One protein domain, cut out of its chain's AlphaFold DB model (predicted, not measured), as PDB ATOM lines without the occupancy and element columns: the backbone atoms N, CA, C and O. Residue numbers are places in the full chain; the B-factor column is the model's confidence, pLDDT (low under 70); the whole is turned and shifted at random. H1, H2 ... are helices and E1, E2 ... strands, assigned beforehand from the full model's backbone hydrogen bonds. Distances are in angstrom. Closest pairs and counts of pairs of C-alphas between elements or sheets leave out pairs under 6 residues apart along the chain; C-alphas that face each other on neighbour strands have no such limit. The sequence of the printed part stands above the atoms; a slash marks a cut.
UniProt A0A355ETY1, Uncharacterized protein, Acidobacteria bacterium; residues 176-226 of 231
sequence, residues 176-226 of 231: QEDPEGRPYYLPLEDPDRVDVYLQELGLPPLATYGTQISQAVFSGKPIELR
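What this domain is: This is residues 176 to 226 of the 231 residues of an uncharacterized protein of Acidobacteria bacterium (UniProt A0A355ETY1). Look for a flat frame of chain: helix H2 makes one long side, H1 stands at one end in a corner with H2, and the short strand E1 lies across from H2, paired with short stretches near both printed ends. The printed part has 51 residues, in the order E1, H1, H2; it is mostly helix, with under half of its residues in named elements. It is only just compact, close to loose, with a radius of gyration of the C-alphas of 11.4 A, and spans 33 by 21 by 11 A.

How they stand to each other: Start at H2, residues 206 to 217. With residue 206 alone it only just touches H1, residues 194 to 200, with 3 pairs of C-alphas within 8 A; the closest, Asp 195 and Leu 206, are 6.0 A apart. Their lines are about perpendicular, at 84 degrees. E1, residues 183 to 185, pairs with no named strand; residues 183 to 184 pair antiparallel with 176 to 177, and 184 to 185 parallel with 224 to 225. The closest C-alphas of E1 and H2, Pro 183 and Ser 214, are 7.9 A apart. E1 and H1 are apart. In H1 and H2 every O i to N i+4 pair is within hydrogen-bond range.

Where its parts are: Find C-alpha 206 at (19.637, -49.848, -28.530); H2 runs 15.7 A to C-alpha 217 at (6.366, -52.809, -36.464). H1 measures 10.0 A and E1 7.1 A.

The domain as a whole: The C-alphas farthest apart, Glu 180 and Glu 200, are 34.3 A apart. The printed part has no cut, and no printed residue is under 70 in pLDDT. The link from H1 to H2 is tight, and that from E1 to H1 short.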
ATOM      1  N   GLN A 176       6.698 -44.903 -30.243       93.25
ATOM      2  CA  GLN A 176       5.483 -44.377 -30.869       93.25
ATOM      3  C   GLN A 176       5.786 -43.840 -32.264       93.25
ATOM      4  O   GLN A 176       6.945 -43.670 -32.619       93.25
ATOM      5  N   GLU A 177       4.745 -43.579 -33.051       92.12
ATOM      6  CA  GLU A 177       4.845 -42.826 -34.302       92.12
ATOM      7  C   GLU A 177       4.297 -41.415 -34.095       92.12
ATOM      8  O   GLU A 177       3.306 -41.217 -33.388       92.12
ATOM      9  N   ASP A 178       4.954 -40.431 -34.698       89.50
ATOM     10  CA  ASP A 178       4.450 -39.061 -34.756       89.50
ATOM     11  C   ASP A 178       3.343 -38.903 -35.827       89.50
ATOM     12  O   ASP A 178       3.036 -39.857 -36.552       89.50
ATOM     13  N   PRO A 179       2.714 -37.717 -35.963       89.12
ATOM     14  CA  PRO A 179       1.689 -37.483 -36.985       89.12
ATOM     15  C   PRO A 179       2.170 -37.666 -38.433       89.12
ATOM     16  O   PRO A 179       1.348 -37.889 -39.322       89.12
ATOM     17  N   GLU A 180       3.479 -37.585 -38.681       89.44
ATOM     18  CA  GLU A 180       4.104 -37.836 -39.983       89.44
ATOM     19  C   GLU A 180       4.457 -39.323 -40.195       89.44
ATOM     20  O   GLU A 180       4.965 -39.704 -41.254       89.44
ATOM     21  N   GLY A 181       4.171 -40.186 -39.216       90.62
ATOM     22  CA  GLY A 181       4.463 -41.614 -39.256       90.62
ATOM     23  C   GLY A 181       5.948 -41.935 -39.086       90.62
ATOM     24  O   GLY A 181       6.416 -42.939 -39.634       90.62
ATOM     25  N   ARG A 182       6.716 -41.079 -38.404       93.44
ATOM     26  CA  ARG A 182       8.112 -41.345 -38.031       93.44
ATOM     27  C   ARG A 182       8.148 -41.987 -36.645       93.44
ATOM     28  O   ARG A 182       7.628 -41.389 -35.697       93.44
ATOM     29  N   PRO A 183       8.734 -43.189 -36.503       95.75
ATOM     30  CA  PRO A 183       8.831 -43.830 -35.207       95.75
ATOM     31  C   PRO A 183       9.898 -43.148 -34.347       95.75
ATOM     32  O   PRO A 183      10.970 -42.792 -34.832       95.75
ATOM     33  N   TYR A 184       9.629 -43.005 -33.056       95.12
ATOM     34  CA  TYR A 184      10.548 -42.419 -32.090       95.12
ATOM     35  C   TYR A 184      10.454 -43.122 -30.734       95.12
ATOM     36  O   TYR A 184       9.390 -43.602 -30.326       95.12
ATOM     37  N   TYR A 185      11.579 -43.192 -30.025       95.44
ATOM     38  CA  TYR A 185      11.600 -43.677 -28.649       95.44
ATOM     39  C   TYR A 185      10.880 -42.684 -27.741       95.44
ATOM     40  O   TYR A 185      11.162 -41.486 -27.777       95.44
ATOM     41  N   LEU A 186      10.000 -43.184 -26.872       95.00
ATOM     42  CA  LEU A 186       9.514 -42.379 -25.749       95.00
ATOM     43  C   LEU A 186      10.697 -41.969 -24.832       95.00
ATOM     44  O   LEU A 186      11.771 -42.574 -24.914       95.00
ATOM     45  N   PRO A 187      10.549 -40.972 -23.944       94.50
ATOM     46  CA  PRO A 187      11.680 -40.412 -23.200       94.50
ATOM     47  C   PRO A 187      12.486 -41.449 -22.398       94.50
ATOM     48  O   PRO A 187      11.918 -42.189 -21.590       94.50
ATOM     49  N   LEU A 188      13.809 -41.469 -22.597       95.44
ATOM     50  CA  LEU A 188      14.763 -42.295 -21.847       95.44
ATOM     51  C   LEU A 188      15.222 -41.581 -20.573       95.44
ATOM     52  O   LEU A 188      15.402 -40.366 -20.576       95.44
ATOM     53  N   GLU A 189      15.435 -42.323 -19.485       95.50
ATOM     54  CA  GLU A 189      15.946 -41.745 -18.236       95.50
ATOM     55  C   GLU A 189      17.398 -41.277 -18.358       95.50
ATOM     56  O   GLU A 189      17.763 -40.275 -17.749       95.50
ATOM     57  N   ASP A 190      18.198 -41.987 -19.154       95.75
ATOM     58  CA  ASP A 190      19.604 -41.691 -19.409       95.75
ATOM     59  C   ASP A 190      19.995 -42.264 -20.787       95.75
ATOM     60  O   ASP A 190      20.315 -43.455 -20.897       95.75
ATOM     61  N   PRO A 191      19.901 -41.457 -21.862       94.06
ATOM     62  CA  PRO A 191      20.231 -41.906 -23.211       94.06
ATOM     63  C   PRO A 191      21.681 -42.366 -23.382       94.06
ATOM     64  O   PRO A 191      21.932 -43.257 -24.188       94.06
ATOM     65  N   ASP A 192      22.620 -41.810 -22.612       94.94
ATOM     66  CA  ASP A 192      24.046 -42.142 -22.718       94.94
ATOM     67  C   ASP A 192      24.367 -43.497 -22.070       94.94
ATOM     68  O   ASP A 192      25.370 -44.136 -22.394       94.94
ATOM     69  N   ARG A 193      23.506 -43.967 -21.155       97.12
ATOM     70  CA  ARG A 193      23.685 -45.234 -20.426       97.12
ATOM     71  C   ARG A 193      22.771 -46.370 -20.870       97.12
ATOM     72  O   ARG A 193      22.940 -47.486 -20.378       97.12
ATOM     73  N   VAL A 194      21.844 -46.135 -21.797       97.31
ATOM     74  CA  VAL A 194      20.864 -47.147 -22.236       97.31
ATOM     75  C   VAL A 194      21.513 -48.458 -22.694       97.31
ATOM     76  O   VAL A 194      21.047 -49.536 -22.329       97.31
ATOM     77  N   ASP A 195      22.635 -48.383 -23.411       98.12
ATOM     78  CA  ASP A 195      23.356 -49.567 -23.887       98.12
ATOM     79  C   ASP A 195      23.987 -50.369 -22.741       98.12
ATOM     80  O   ASP A 195      24.008 -51.598 -22.796       98.12
ATOM     81  N   VAL A 196      24.425 -49.701 -21.668       98.25
ATOM     82  CA  VAL A 196      24.922 -50.370 -20.455       98.25
ATOM     83  C   VAL A 196      23.788 -51.144 -19.788       98.25
ATOM     84  O   VAL A 196      23.951 -52.320 -19.466       98.25
ATOM     85  N   TYR A 197      22.610 -50.530 -19.647       97.31
ATOM     86  CA  TYR A 197      21.446 -51.193 -19.051       97.31
ATOM     87  C   TYR A 197      20.960 -52.388 -19.885       97.31
ATOM     88  O   TYR A 197      20.595 -53.428 -19.335       97.31
ATOM     89  N   LEU A 198      20.974 -52.273 -21.216       96.81
ATOM     90  CA  LEU A 198      20.654 -53.386 -22.113       96.81
ATOM     91  C   LEU A 198      21.681 -54.517 -21.989       96.81
ATOM     92  O   LEU A 198      21.297 -55.684 -21.879       96.81
ATOM     93  N   GLN A 199      22.971 -54.182 -21.931       96.69
ATOM     94  CA  GLN A 199      24.045 -55.157 -21.761       96.69
ATOM     95  C   GLN A 199      23.940 -55.915 -20.429       96.69
ATOM     96  O   GLN A 199      24.122 -57.131 -20.412       96.69
ATOM     97  N   GLU A 200      23.588 -55.240 -19.329       95.12
ATOM     98  CA  GLU A 200      23.333 -55.869 -18.018       95.12
ATOM     99  C   GLU A 200      22.192 -56.906 -18.070       95.12
ATOM    100  O   GLU A 200      22.175 -57.871 -17.302       95.12
ATOM    101  N   LEU A 201      21.255 -56.754 -19.012       93.12
ATOM    102  CA  LEU A 201      20.193 -57.723 -19.297       93.12
ATOM    103  C   LEU A 201      20.566 -58.773 -20.358       93.12
ATOM    104  O   LEU A 201      19.747 -59.645 -20.658       93.12
ATOM    105  N   GLY A 202      21.772 -58.715 -20.926       94.06
ATOM    106  CA  GLY A 202      22.196 -59.575 -22.036       94.06
ATOM    107  C   GLY A 202      21.488 -59.257 -23.358       94.06
ATOM    108  O   GLY A 202      21.335 -60.138 -24.204       94.06
ATOM    109  N   LEU A 203      21.009 -58.022 -23.524       94.81
ATOM    110  CA  LEU A 203      20.348 -57.532 -24.732       94.81
ATOM    111  C   LEU A 203      21.340 -56.773 -25.629       94.81
ATOM    112  O   LEU A 203      22.331 -56.234 -25.135       94.81
ATOM    113  N   PRO A 204      21.104 -56.737 -26.955       95.62
ATOM    114  CA  PRO A 204      21.954 -55.975 -27.861       95.62
ATOM    115  C   PRO A 204      21.790 -54.460 -27.634       95.62
ATOM    116  O   PRO A 204      20.754 -54.045 -27.110       95.62
ATOM    117  N   PRO A 205      22.754 -53.635 -28.092       97.25
ATOM    118  CA  PRO A 205      22.658 -52.176 -28.034       97.25
ATOM    119  C   PRO A 205      21.359 -51.636 -28.642       97.25
ATOM    120  O   PRO A 205      20.800 -52.233 -29.573       97.25
ATOM    121  N   LEU A 206      20.910 -50.471 -28.171       96.19
ATOM    122  CA  LEU A 206      19.637 -49.848 -28.530       96.19
ATOM    123  C   LEU A 206      19.494 -49.670 -30.044       96.19
ATOM    124  O   LEU A 206      18.421 -49.903 -30.585       96.19
ATOM    125  N   ALA A 207      20.570 -49.331 -30.760       94.88
ATOM    126  CA  ALA A 207      20.543 -49.202 -32.220       94.88
ATOM    127  C   ALA A 207      20.170 -50.525 -32.927       94.88
ATOM    128  O   ALA A 207      19.310 -50.567 -33.816       94.88
ATOM    129  N   THR A 208      20.787 -51.633 -32.507       94.88
ATOM    130  CA  THR A 208      20.491 -52.974 -33.031       94.88
ATOM    131  C   THR A 208      19.094 -53.424 -32.618       94.88
ATOM    132  O   THR A 208      18.331 -53.922 -33.446       94.88
ATOM    133  N   TYR A 209      18.738 -53.214 -31.351       90.38
ATOM    134  CA  TYR A 209      17.421 -53.538 -30.818       90.38
ATOM    135  C   TYR A 209      16.300 -52.771 -31.541       90.38
ATOM    136  O   TYR A 209      15.301 -53.354 -31.966       90.38
ATOM    137  N   GLY A 210      16.514 -51.477 -31.773       91.56
ATOM    138  CA  GLY A 210      15.629 -50.588 -32.513       91.56
ATOM    139  C   GLY A 210      15.401 -51.025 -33.946       91.56
ATOM    140  O   GLY A 210      14.269 -51.012 -34.419       91.56
ATOM    141  N   THR A 211      16.446 -51.501 -34.624       93.12
ATOM    142  CA  THR A 211      16.324 -52.043 -35.986       93.12
ATOM    143  C   THR A 211      15.394 -53.260 -36.017       93.12
ATOM    144  O   THR A 211      14.555 -53.370 -36.908       93.12
ATOM    145  N   GLN A 212      15.471 -54.144 -35.016       90.69
ATOM    146  CA  GLN A 212      14.575 -55.304 -34.920       90.69
ATOM    147  C   GLN A 212      13.115 -54.887 -34.698       90.69
ATOM    148  O   GLN A 212      12.211 -55.459 -35.306       90.69
ATOM    149  N   ILE A 213      12.869 -53.894 -33.835       90.00
ATOM    150  CA  ILE A 213      11.519 -53.342 -33.617       90.00
ATOM    151  C   ILE A 213      11.005 -52.688 -34.898       90.00
ATOM    152  O   ILE A 213       9.887 -52.953 -35.329       90.00
ATOM    153  N   SER A 214      11.840 -51.861 -35.517       92.06
ATOM    154  CA  SER A 214      11.532 -51.133 -36.739       92.06
ATOM    155  C   SER A 214      11.105 -52.062 -37.871       92.06
ATOM    156  O   SER A 214      10.072 -51.836 -38.498       92.06
ATOM    157  N   GLN A 215      11.834 -53.155 -38.095       92.56
ATOM    158  CA  GLN A 215      11.478 -54.150 -39.107       92.56
ATOM    159  C   GLN A 215      10.138 -54.831 -38.813       92.56
ATOM    160  O   GLN A 215       9.367 -55.083 -39.735       92.56
ATOM    161  N   ALA A 216       9.854 -55.120 -37.542       88.62
ATOM    162  CA  ALA A 216       8.649 -55.838 -37.146       88.62
ATOM    163  C   ALA A 216       7.384 -54.963 -37.132       88.62
ATOM    164  O   ALA A 216       6.298 -55.473 -37.390       88.62
ATOM    165  N   VAL A 217       7.513 -53.676 -36.794       89.00
ATOM    166  CA  VAL A 217       6.366 -52.809 -36.464       89.00
ATOM    167  C   VAL A 217       6.279 -51.573 -37.359       89.00
ATOM    168  O   VAL A 217       5.180 -51.134 -37.678       89.00
ATOM    169  N   PHE A 218       7.414 -51.033 -37.805       92.19
ATOM    170  CA  PHE A 218       7.495 -49.734 -38.485       92.19
ATOM    171  C   PHE A 218       8.048 -49.836 -39.912       92.19
ATOM    172  O   PHE A 218       8.605 -48.873 -40.441       92.19
ATOM    173  N   SER A 219       7.920 -51.007 -40.544       93.19
ATOM    174  CA  SER A 219       8.346 -51.264 -41.929       93.19
ATOM    175  C   SER A 219       9.802 -50.868 -42.225       93.19
ATOM    176  O   SER A 219      10.121 -50.440 -43.332       93.19
ATOM    177  N   GLY A 220      10.691 -50.975 -41.233       92.50
ATOM    178  CA  GLY A 220      12.110 -50.637 -41.374       92.50
ATOM    179  C   GLY A 220      12.446 -49.143 -41.261       92.50
ATOM    180  O   GLY A 220      13.605 -48.778 -41.448       92.50
ATOM    181  N   LYS A 221      11.481 -48.268 -40.939       93.81
ATOM    182  CA  LYS A 221      11.750 -46.841 -40.689       93.81
ATOM    183  C   LYS A 221      12.660 -46.656 -39.461       93.81
ATOM    184  O   LYS A 221      12.374 -47.250 -38.417       93.81
ATOM    185  N   PRO A 222      13.727 -45.842 -39.536       93.81
ATOM    186  CA  PRO A 222      14.633 -45.642 -38.409       93.81
ATOM    187  C   PRO A 222      13.889 -45.023 -37.224       93.81
ATOM    188  O   PRO A 222      13.099 -44.100 -37.408       93.81
ATOM    189  N   ILE A 223      14.147 -45.542 -36.024       95.69
ATOM    190  CA  ILE A 223      13.541 -45.036 -34.790       95.69
ATOM    191  C   ILE A 223      14.388 -43.877 -34.279       95.69
ATOM    192  O   ILE A 223      15.572 -44.049 -33.987       95.69
ATOM    193  N   GLU A 224      13.781 -42.703 -34.179       94.12
ATOM    194  CA  GLU A 224      14.447 -41.482 -33.741       94.12
ATOM    195  C   GLU A 224      14.568 -41.431 -32.213       94.12
ATOM    196  O   GLU A 224      13.629 -41.741 -31.477       94.12
ATOM    197  N   LEU A 225      15.723 -40.981 -31.725       91.19
ATOM    198  CA  LEU A 225      15.869 -40.518 -30.350       91.19
ATOM    199  C   LEU A 225      15.588 -39.010 -30.330       91.19
ATOM    200  O   LEU A 225      16.283 -38.253 -31.009       91.19
ATOM    201  N   ARG A 226      14.566 -38.577 -29.587       85.62
ATOM    202  CA  ARG A 226      14.156 -37.163 -29.521       85.62
ATOM    203  C   ARG A 226      14.585 -36.506 -28.202       85.62
ATOM    204  O   ARG A 226      14.558 -37.180 -27.171       85.62
TER     205      ARG A 226